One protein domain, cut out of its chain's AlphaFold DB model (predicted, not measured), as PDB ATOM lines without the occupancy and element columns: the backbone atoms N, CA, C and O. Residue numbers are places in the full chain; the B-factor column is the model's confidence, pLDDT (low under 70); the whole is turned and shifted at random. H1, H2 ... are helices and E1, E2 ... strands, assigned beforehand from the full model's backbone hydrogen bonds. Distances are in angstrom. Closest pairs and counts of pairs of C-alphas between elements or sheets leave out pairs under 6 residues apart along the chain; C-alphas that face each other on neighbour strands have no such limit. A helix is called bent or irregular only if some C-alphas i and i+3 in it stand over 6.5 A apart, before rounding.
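This is residues 3 to 60 and 246 to 262 of the 262 residues of an uncharacterized protein of Ligilactobacillus salitolerans (UniProt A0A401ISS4). What does the model look like? Two short parallel strands, E1 and E2, stand between two helices: H1 packs on one side of the pair, and H2 lies on the other side with fewer contacts, its last part, residues 256 to 260, sticking out with residues 261 and 262. A long stretch with no named element, residues 3 to 28, begins beside E1, loops out on H1's side of the strands and comes back into E1. What is it made of? The printed part has 75 residues, with two named helices and two named strands in the order E1, H1, E2, H2; the class is mixed, helices and strands, with 33 residues in named elements, under half. The whole is compact, with a radius of gyration of the C-alphas of 12.8 A and spans of 38 by 30 by 17 A.

Where does the first named element lie? After residues 3 to 28, E1 is residues 29 to 32, 10.2 A long, with C-alpha 29 at (44.671, -34.157, -138.293). What follows it? H1 is residues 35 to 45, 15.5 A long, and it is irregular: C-alphas 36 and 39 are 7.2 A apart. E2 is residues 52 to 54, 6.6 A long. Where is the last element? H2 is residues 246 to 260, 21.7 A long, from C-alpha 246 at (58.739, -40.370, -144.721) to C-alpha 260 at (39.787, -50.148, -140.644).

How do E1 and E2 pair? They are parallel neighbours at 39 degrees, with N 32 and O 53 at 2.9 A and N 53 and O 30 at 2.9 A, within hydrogen-bond range. E1, H1 and E2 form a strand-helix-strand unit, two parallel neighbour strands with a helix between them in the chain, and its crossover is right-handed. How near are the helices? The closest C-alphas of H1 and E2 are those of Lys 38 and Val 52, 5.5 A apart, and those of E1 and H2 are Ile 31 and Val 248, 8.0 A apart. E2 and H2 are near each other, with 6 pairs of C-alphas within 10 A, while H1 and H2 are apart. Are the helix backbones complete? In H2 every O i to N i+4 pair is within hydrogen-bond range; in H1, 5 of 7 are.

How far does it reach? The two C-alphas farthest apart are those of Asp 19 and Glu 261, 39.0 A. Where is the cut? Residues 61 to 245 are not printed, and C-alphas 60 and 246 are 12.3 A apart across it. Of the links printed whole, E1 to H1 is tight and H1 to E2 is short. Where is confidence low? The mean pLDDT of the printed part is 93.7, and residues 261 to 262 are under 70.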
ATOM      1  N   GLN A   3      45.533 -32.215-142.865       95.88
ATOM      2  CA  GLN A   3      46.038 -30.911-143.302       95.88
ATOM      3  C   GLN A   3      47.571 -30.875-143.229       95.88
ATOM      4  O   GLN A   3      48.148 -30.967-142.151       95.88
ATOM      5  N   LEU A   4      48.247 -30.702-144.368       95.12
ATOM      6  CA  LEU A   4      49.717 -30.626-144.393       95.12
ATOM      7  C   LEU A   4      50.264 -29.247-144.007       95.12
ATOM      8  O   LEU A   4      51.436 -29.114-143.664       95.12
ATOM      9  N   TRP A   5      49.415 -28.224-144.063       92.25
ATOM     10  CA  TRP A   5      49.799 -26.826-143.959       92.25
ATOM     11  C   TRP A   5      50.820 -26.413-145.035       92.25
ATOM     12  O   TRP A   5      51.276 -27.211-145.849       92.25
ATOM     13  N   HIS A   6      51.103 -25.117-145.126       86.25
ATOM     14  CA  HIS A   6      51.925 -24.555-146.207       86.25
ATOM     15  C   HIS A   6      53.217 -23.904-145.705       86.25
ATOM     16  O   HIS A   6      54.021 -23.445-146.512       86.25
ATOM     17  N   ALA A   7      53.403 -23.816-144.388       90.69
ATOM     18  CA  ALA A   7      54.524 -23.125-143.770       90.69
ATOM     19  C   ALA A   7      55.116 -23.953-142.628       90.69
ATOM     20  O   ALA A   7      54.408 -24.658-141.919       90.69
ATOM     21  N   THR A   8      56.412 -23.784-142.396       92.62
ATOM     22  CA  THR A   8      57.177 -24.475-141.337       92.62
ATOM     23  C   THR A   8      56.815 -24.053-139.931       92.62
ATOM     24  O   THR A   8      57.106 -24.734-138.957       92.62
ATOM     25  N   GLY A   9      56.107 -22.946-139.813       94.31
ATOM     26  CA  GLY A   9      55.538 -22.524-138.561       94.31
ATOM     27  C   GLY A   9      54.655 -21.317-138.762       94.31
ATOM     28  O   GLY A   9      54.395 -20.867-139.880       94.31
ATOM     29  N   ALA A  10      54.197 -20.769-137.650       94.44
ATOM     30  CA  ALA A  10      53.440 -19.536-137.628       94.44
ATOM     31  C   ALA A  10      54.145 -18.546-136.708       94.44
ATOM     32  O   ALA A  10      54.235 -18.795-135.511       94.44
ATOM     33  N   LEU A  11      54.632 -17.430-137.263       95.56
ATOM     34  CA  LEU A  11      55.130 -16.278-136.489       95.56
ATOM     35  C   LEU A  11      54.026 -15.265-136.157       95.56
ATOM     36  O   LEU A  11      54.244 -14.312-135.408       95.56
ATOM     37  N   LYS A  12      52.845 -15.469-136.739       93.75
ATOM     38  CA  LYS A  12      51.641 -14.666-136.567       93.75
ATOM     39  C   LYS A  12      50.456 -15.575-136.289       93.75
ATOM     40  O   LYS A  12      50.427 -16.700-136.785       93.75
ATOM     41  N   GLN A  13      49.502 -15.085-135.510       93.62
ATOM     42  CA  GLN A  13      48.247 -15.790-135.275       93.62
ATOM     43  C   GLN A  13      47.493 -15.969-136.598       93.62
ATOM     44  O   GLN A  13      47.610 -15.155-137.522       93.62
ATOM     45  N   PHE A  14      46.764 -17.075-136.715       93.94
ATOM     46  CA  PHE A  14      46.056 -17.462-137.930       93.94
ATOM     47  C   PHE A  14      44.908 -18.418-137.598       93.94
ATOM     48  O   PHE A  14      44.754 -18.853-136.458       93.94
ATOM     49  N   GLY A  15      44.112 -18.773-138.610       94.06
ATOM     50  CA  GLY A  15      42.980 -19.674-138.416       94.06
ATOM     51  C   GLY A  15      42.004 -19.081-137.406       94.06
ATOM     52  O   GLY A  15      41.730 -17.890-137.449       94.06
ATOM     53  N   ASN A  16      41.493 -19.897-136.493       95.12
ATOM     54  CA  ASN A  16      40.537 -19.455-135.475       95.12
ATOM     55  C   ASN A  16      41.142 -18.542-134.386       95.12
ATOM     56  O   ASN A  16      40.376 -17.975-133.616       95.12
ATOM     57  N   ASP A  17      42.470 -18.349-134.338       93.00
ATOM     58  CA  ASP A  17      43.108 -17.370-133.434       93.00
ATOM     59  C   ASP A  17      42.974 -15.913-133.953       93.00
ATOM     60  O   ASP A  17      43.451 -14.982-133.306       93.00
ATOM     61  N   VAL A  18      42.352 -15.678-135.120       91.75
ATOM     62  CA  VAL A  18      42.109 -14.334-135.681       91.75
ATOM     63  C   VAL A  18      40.650 -14.139-136.099       91.75
ATOM     64  O   VAL A  18      39.949 -15.103-136.403       91.75
ATOM     65  N   ASP A  19      40.211 -12.876-136.178       87.62
ATOM     66  CA  ASP A  19      38.882 -12.510-136.691       87.62
ATOM     67  C   ASP A  19      38.690 -13.047-138.120       87.62
ATOM     68  O   ASP A  19      39.449 -12.696-139.033       87.62
ATOM     69  N   ARG A  20      37.667 -13.879-138.318       88.06
ATOM     70  CA  ARG A  20      37.393 -14.558-139.587       88.06
ATOM     71  C   ARG A  20      35.907 -14.825-139.792       88.06
ATOM     72  O   ARG A  20      35.167 -14.977-138.826       88.06
ATOM     73  N   ASP A  21      35.510 -14.976-141.051       86.94
ATOM     74  CA  ASP A  21      34.095 -15.100-141.436       86.94
ATOM     75  C   ASP A  21      33.491 -16.491-141.171       86.94
ATOM     76  O   ASP A  21      32.276 -16.651-141.147       86.94
ATOM     77  N   TYR A  22      34.327 -17.517-140.987       89.88
ATOM     78  CA  TYR A  22      33.893 -18.897-140.748       89.88
ATOM     79  C   TYR A  22      34.889 -19.636-139.862       89.88
ATOM     80  O   TYR A  22      36.087 -19.449-140.021       89.88
ATOM     81  N   THR A  23      34.438 -20.529-138.989       92.38
ATOM     82  CA  THR A  23      35.325 -21.360-138.158       92.38
ATOM     83  C   THR A  23      35.935 -22.506-138.975       92.38
ATOM     84  O   THR A  23      35.209 -23.221-139.666       92.38
ATOM     85  N   ILE A  24      37.253 -22.738-138.889       93.94
ATOM     86  CA  ILE A  24      37.838 -24.009-139.365       93.94
ATOM     87  C   ILE A  24      37.474 -25.099-138.367       93.94
ATOM     88  O   ILE A  24      37.759 -24.940-137.184       93.94
ATOM     89  N   LYS A  25      36.893 -26.192-138.862       92.94
ATOM     90  CA  LYS A  25      36.544 -27.381-138.069       92.94
ATOM     91  C   LYS A  25      36.531 -28.693-138.869       92.94
ATOM     92  O   LYS A  25      36.002 -29.683-138.392       92.94
ATOM     93  N   ASN A  26      37.037 -28.682-140.105       92.75
ATOM     94  CA  ASN A  26      36.865 -29.797-141.049       92.75
ATOM     95  C   ASN A  26      38.114 -30.684-141.172       92.75
ATOM     96  O   ASN A  26      38.148 -31.564-142.026       92.75
ATOM     97  N   TYR A  27      39.167 -30.405-140.402       96.44
ATOM     98  CA  TYR A  27      40.367 -31.236-140.376       96.44
ATOM     99  C   TYR A  27      40.210 -32.297-139.289       96.44
ATOM    100  O   TYR A  27      39.632 -32.005-138.248       96.44
ATOM    101  N   ASP A  28      40.758 -33.486-139.528       96.12
ATOM    102  CA  ASP A  28      40.857 -34.541-138.512       96.12
ATOM    103  C   ASP A  28      42.251 -34.543-137.888       96.12
ATOM    104  O   ASP A  28      42.394 -34.731-136.687       96.12
ATOM    105  N   TYR A  29      43.272 -34.251-138.699       97.69
ATOM    106  CA  TYR A  29      44.671 -34.157-138.293       97.69
ATOM    107  C   TYR A  29      45.356 -32.987-138.994       97.69
ATOM    108  O   TYR A  29      44.960 -32.574-140.088       97.69
ATOM    109  N   THR A  30      46.433 -32.485-138.398       97.94
ATOM    110  CA  THR A  30      47.355 -31.549-139.051       97.94
ATOM    111  C   THR A  30      48.794 -31.875-138.678       97.94
ATOM    112  O   THR A  30      49.039 -32.445-137.613       97.94
ATOM    113  N   ILE A  31      49.750 -31.505-139.529       98.19
ATOM    114  CA  ILE A  31      51.172 -31.662-139.210       98.19
ATOM    115  C   ILE A  31      51.792 -30.379-138.660       98.19
ATOM    116  O   ILE A  31      51.335 -29.267-138.927       98.19
ATOM    117  N   ALA A  32      52.864 -30.543-137.893       98.19
ATOM    118  CA  ALA A  32      53.653 -29.454-137.338       98.19
ATOM    119  C   ALA A  32      55.158 -29.741-137.425       98.19
ATOM    120  O   ALA A  32      55.598 -30.892-137.491       98.19
ATOM    121  N   ASN A  33      55.959 -28.675-137.379       97.69
ATOM    122  CA  ASN A  33      57.417 -28.776-137.451       97.69
ATOM    123  C   ASN A  33      58.094 -29.009-136.088       97.69
ATOM    124  O   ASN A  33      59.176 -29.594-136.016       97.69
ATOM    125  N   SER A  34      57.452 -28.577-135.000       98.06
ATOM    126  CA  SER A  34      57.897 -28.814-133.625       98.06
ATOM    127  C   SER A  34      56.730 -28.810-132.644       98.06
ATOM    128  O   SER A  34      55.634 -28.333-132.955       98.06
ATOM    129  N   ASP A  35      56.986 -29.306-131.433       98.25
ATOM    130  CA  ASP A  35      56.010 -29.335-130.343       98.25
ATOM    131  C   ASP A  35      55.502 -27.938-129.960       98.25
ATOM    132  O   ASP A  35      54.349 -27.792-129.561       98.25
ATOM    133  N   PHE A  36      56.309 -26.891-130.171       98.06
ATOM    134  CA  PHE A  36      55.901 -25.501-129.942       98.06
ATOM    135  C   PHE A  36      54.621 -25.126-130.708       98.06
ATOM    136  O   PHE A  36      53.799 -24.354-130.209       98.06
ATOM    137  N   PHE A  37      54.421 -25.680-131.906       98.06
ATOM    138  CA  PHE A  37      53.258 -25.362-132.731       98.06
ATOM    139  C   PHE A  37      52.004 -26.152-132.361       98.06
ATOM    140  O   PHE A  37      50.923 -25.746-132.781       98.06
ATOM    141  N   LYS A  38      52.101 -27.223-131.561       98.19
ATOM    142  CA  LYS A  38      50.952 -28.076-131.215       98.19
ATOM    143  C   LYS A  38      49.771 -27.300-130.619       98.19
ATOM    144  O   LYS A  38      48.707 -27.311-131.244       98.19
ATOM    145  N   PRO A  39      49.927 -26.544-129.516       97.88
ATOM    146  CA  PRO A  39      48.812 -25.785-128.951       97.88
ATOM    147  C   PRO A  39      48.337 -24.658-129.879       97.88
ATOM    148  O   PRO A  39      47.157 -24.312-129.881       97.88
ATOM    149  N   LEU A  40      49.234 -24.077-130.686       97.31
ATOM    150  CA  LEU A  40      48.876 -23.018-131.635       97.31
ATOM    151  C   LEU A  40      47.981 -23.561-132.756       97.31
ATOM    152  O   LEU A  40      46.952 -22.974-133.076       97.31
ATOM    153  N   TYR A  41      48.362 -24.694-133.342       97.88
ATOM    154  CA  TYR A  41      47.663 -25.297-134.476       97.88
ATOM    155  C   TYR A  41      46.379 -25.984-134.020       97.88
ATOM    156  O   TYR A  41      45.374 -25.897-134.719       97.88
ATOM    157  N   SER A  42      46.382 -26.577-132.823       97.44
ATOM    158  CA  SER A  42      45.188 -27.116-132.169       97.44
ATOM    159  C   SER A  42      44.081 -26.062-132.091       97.44
ATOM    160  O   SER A  42      42.984 -26.287-132.600       97.44
ATOM    161  N   ARG A  43      44.379 -24.862-131.571       96.56
ATOM    162  CA  ARG A  43      43.398 -23.766-131.530       96.56
ATOM    163  C   ARG A  43      43.051 -23.242-132.921       96.56
ATOM    164  O   ARG A  43      41.875 -23.163-133.270       96.56
ATOM    165  N   ALA A  44      44.060 -22.931-133.738       96.50
ATOM    166  CA  ALA A  44      43.864 -22.322-135.054       96.50
ATOM    167  C   ALA A  44      43.013 -23.186-136.004       96.50
ATOM    168  O   ALA A  44      42.265 -22.642-136.823       96.50
ATOM    169  N   PHE A  45      43.100 -24.512-135.883       97.00
ATOM    170  CA  PHE A  45      42.359 -25.471-136.700       97.00
ATOM    171  C   PHE A  45      41.205 -26.173-135.977       97.00
ATOM    172  O   PHE A  45      40.519 -26.965-136.615       97.00
ATOM    173  N   ASN A  46      40.962 -25.864-134.699       96.56
ATOM    174  CA  ASN A  46      39.955 -26.528-133.867       96.56
ATOM    175  C   ASN A  46      40.127 -28.059-133.831       96.56
ATOM    176  O   ASN A  46      39.219 -28.808-134.186       96.56
ATOM    177  N   LEU A  47      41.317 -28.501-133.425       96.88
ATOM    178  CA  LEU A  47      41.715 -29.905-133.321       96.88
ATOM    179  C   LEU A  47      42.125 -30.242-131.884       96.88
ATOM    180  O   LEU A  47      42.741 -29.395-131.231       96.88
ATOM    181  N   PRO A  48      41.904 -31.477-131.397       96.81
ATOM    182  CA  PRO A  48      42.600 -31.973-130.213       96.81
ATOM    183  C   PRO A  48      44.120 -31.855-130.391       96.81
ATOM    184  O   PRO A  48      44.644 -32.101-131.476       96.81
ATOM    185  N   GLU A  49      44.862 -31.519-129.334       97.25
ATOM    186  CA  GLU A  49      46.318 -31.340-129.448       97.25
ATOM    187  C   GLU A  49      47.046 -32.631-129.878       97.25
ATOM    188  O   GLU A  49      48.043 -32.576-130.598       97.25
ATOM    189  N   GLY A  50      46.512 -33.802-129.508       96.81
ATOM    190  CA  GLY A  50      47.008 -35.104-129.970       96.81
ATOM    191  C   GLY A  50      46.910 -35.307-131.487       96.81
ATOM    192  O   GLY A  50      47.686 -36.072-132.044       96.81
ATOM    193  N   HIS A  51      46.018 -34.576-132.161       97.31
ATOM    194  CA  HIS A  51      45.824 -34.638-133.611       97.31
ATOM    195  C   HIS A  51      46.719 -33.640-134.369       97.31
ATOM    196  O   HIS A  51      46.679 -33.563-135.601       97.31
ATOM    197  N   VAL A  52      47.545 -32.875-133.647       98.25
ATOM    198  CA  VAL A  52      48.633 -32.086-134.224       98.25
ATOM    199  C   VAL A  52      49.918 -32.905-134.159       98.25
ATOM    200  O   VAL A  52      50.593 -32.966-133.129       98.25
ATOM    201  N   VAL A  53      50.257 -33.559-135.266       98.38
ATOM    202  CA  VAL A  53      51.344 -34.539-135.310       98.38
ATOM    203  C   VAL A  53      52.639 -33.875-135.767       98.38
ATOM    204  O   VAL A  53      52.713 -33.274-136.837       98.38
ATOM    205  N   VAL A  54      53.696 -33.987-134.961       98.50
ATOM    206  CA  VAL A  54      54.999 -33.410-135.309       98.50
ATOM    207  C   VAL A  54      55.735 -34.348-136.258       98.50
ATOM    208  O   VAL A  54      56.262 -35.379-135.840       98.50
ATOM    209  N   THR A  55      55.789 -33.975-137.533       98.31
ATOM    210  CA  THR A  55      56.446 -34.751-138.597       98.31
ATOM    211  C   THR A  55      57.549 -33.964-139.305       98.31
ATOM    212  O   THR A  55      58.344 -34.568-140.016       98.31
ATOM    213  N   GLY A  56      57.657 -32.651-139.077       97.38
ATOM    214  CA  GLY A  56      58.409 -31.766-139.971       97.38
ATOM    215  C   GLY A  56      57.556 -31.336-141.169       97.38
ATOM    216  O   GLY A  56      56.397 -31.728-141.279       97.38
ATOM    217  N   ILE A  57      58.111 -30.531-142.078       96.50
ATOM    218  CA  ILE A  57      57.415 -30.111-143.305       96.50
ATOM    219  C   ILE A  57      58.070 -30.750-144.540       96.50
ATOM    220  O   ILE A  57      59.200 -30.384-144.866       96.50
ATOM    221  N   PRO A  58      57.360 -31.620-145.295       96.00
ATOM    222  CA  PRO A  58      57.885 -32.300-146.489       96.00
ATOM    223  C   PRO A  58      58.558 -31.381-147.514       96.00
ATOM    224  O   PRO A  58      59.611 -31.698-148.059       96.00
ATOM    225  N   ASN A  59      57.990 -30.193-147.746       92.62
ATOM    226  CA  ASN A  59      58.536 -29.222-148.700       92.62
ATOM    227  C   ASN A  59      59.971 -28.756-148.358       92.62
ATOM    228  O   ASN A  59      60.690 -28.279-149.243       92.62
ATOM    229  N   ASN A  60      60.392 -28.914-147.101       93.56
ATOM    230  CA  ASN A  60      61.716 -28.540-146.618       93.56
ATOM    231  C   ASN A  60      62.709 -29.706-146.583       93.56
ATOM    232  O   ASN A  60      63.867 -29.482-146.253       93.56
ATOM    233  N   GLU A 246      58.824 -39.003-145.257       98.44
ATOM    234  CA  GLU A 246      58.739 -40.370-144.721       98.44
ATOM    235  C   GLU A 246      57.810 -40.439-143.500       98.44
ATOM    236  O   GLU A 246      56.947 -41.315-143.419       98.44
ATOM    237  N   ARG A 247      57.933 -39.477-142.573       98.44
ATOM    238  CA  ARG A 247      57.071 -39.390-141.382       98.44
ATOM    239  C   ARG A 247      55.612 -39.121-141.733       98.44
ATOM    240  O   ARG A 247      54.732 -39.715-141.122       98.44
ATOM    241  N   VAL A 248      55.345 -38.256-142.712       98.31
ATOM    242  CA  VAL A 248      53.979 -37.975-143.175       98.31
ATOM    243  C   VAL A 248      53.363 -39.199-143.851       98.31
ATOM    244  O   VAL A 248      52.218 -39.533-143.565       98.31
ATOM    245  N   VAL A 249      54.111 -39.909-144.701       98.25
ATOM    246  CA  VAL A 249      53.633 -41.154-145.327       98.25
ATOM    247  C   VAL A 249      53.333 -42.213-144.268       98.25
ATOM    248  O   VAL A 249      52.307 -42.886-144.359       98.25
ATOM    249  N   LYS A 250      54.193 -42.340-143.252       98.19
ATOM    250  CA  LYS A 250      53.952 -43.233-142.115       98.19
ATOM    251  C   LYS A 250      52.663 -42.863-141.372       98.19
ATOM    252  O   LYS A 250      51.824 -43.734-141.190       98.19
ATOM    253  N   LEU A 251      52.469 -41.583-141.046       97.69
ATOM    254  CA  LEU A 251      51.250 -41.094-140.396       97.69
ATOM    255  C   LEU A 251      49.986 -41.411-141.209       97.69
ATOM    256  O   LEU A 251      48.982 -41.830-140.648       97.69
ATOM    257  N   ILE A 252      50.019 -41.230-142.533       97.44
ATOM    258  CA  ILE A 252      48.869 -41.543-143.395       97.44
ATOM    259  C   ILE A 252      48.503 -43.028-143.300       97.44
ATOM    260  O   ILE A 252      47.321 -43.351-143.234       97.44
ATOM    261  N   ARG A 253      49.497 -43.926-143.281       97.00
ATOM    262  CA  ARG A 253      49.257 -45.370-143.132       97.00
ATOM    263  C   ARG A 253      48.637 -45.697-141.777       97.00
ATOM    264  O   ARG A 253      47.632 -46.390-141.751       97.00
ATOM    265  N   GLU A 254      49.178 -45.129-140.701       95.38
ATOM    266  CA  GLU A 254      48.660 -45.321-139.340       95.38
ATOM    267  C   GLU A 254      47.192 -44.876-139.218       95.38
ATOM    268  O   GLU A 254      46.388 -45.592-138.631       95.38
ATOM    269  N   ILE A 255      46.821 -43.740-139.826       93.88
ATOM    270  CA  ILE A 255      45.429 -43.255-139.844       93.88
ATOM    271  C   ILE A 255      44.510 -44.227-140.606       93.88
ATOM    272  O   ILE A 255      43.416 -44.537-140.142       93.88
ATOM    273  N   ILE A 256      44.944 -44.725-141.770       94.00
ATOM    274  CA  ILE A 256      44.148 -45.669-142.574       94.00
ATOM    275  C   ILE A 256      43.955 -46.997-141.832       94.00
ATOM    276  O   ILE A 256      42.883 -47.589-141.901       94.00
ATOM    277  N   GLU A 257      44.988 -47.485-141.147       92.94
ATOM    278  CA  GLU A 257      44.922 -48.726-140.373       92.94
ATOM    279  C   GLU A 257      43.967 -48.588-139.181       92.94
ATOM    280  O   GLU A 257      43.115 -49.455-139.006       92.94
ATOM    281  N   SER A 258      44.018 -47.474-138.438       86.31
ATOM    282  CA  SER A 258      43.097 -47.239-137.316       86.31
ATOM    283  C   SER A 258      41.630 -47.125-137.736       86.31
ATOM    284  O   SER A 258      40.750 -47.525-136.982       86.31
ATOM    285  N   ASP A 259      41.362 -46.602-138.936       77.56
ATOM    286  CA  ASP A 259      39.996 -46.462-139.456       77.56
ATOM    287  C   ASP A 259      39.403 -47.805-139.929       77.56
ATOM    288  O   ASP A 259      38.186 -47.933-140.011       77.56
ATOM    289  N   ASN A 260      40.238 -48.810-140.230       71.94
ATOM    290  CA  ASN A 260      39.787 -50.148-140.644       71.94
ATOM    291  C   ASN A 260      39.511 -51.099-139.463       71.94
ATOM    292  O   ASN A 260      38.987 -52.192-139.677       71.94
ATOM    293  N   GLU A 261      39.887 -50.721-138.238       61.25
ATOM    294  CA  GLU A 261      39.636 -51.499-137.014       61.25
ATOM    295  C   GLU A 261      38.312 -51.121-136.309       61.25
ATOM    296  O   GLU A 261      37.998 -51.682-135.256       61.25
ATOM    297  N   ILE A 262      37.527 -50.195-136.883       49.94
ATOM    298  CA  ILE A 262      36.238 -49.684-136.369       49.94
ATOM    299  C   ILE A 262      35.093 -50.131-137.284       49.94
ATOM    300  O   ILE A 262      34.034 -50.524-136.741       49.94
TER     301      ILE A 262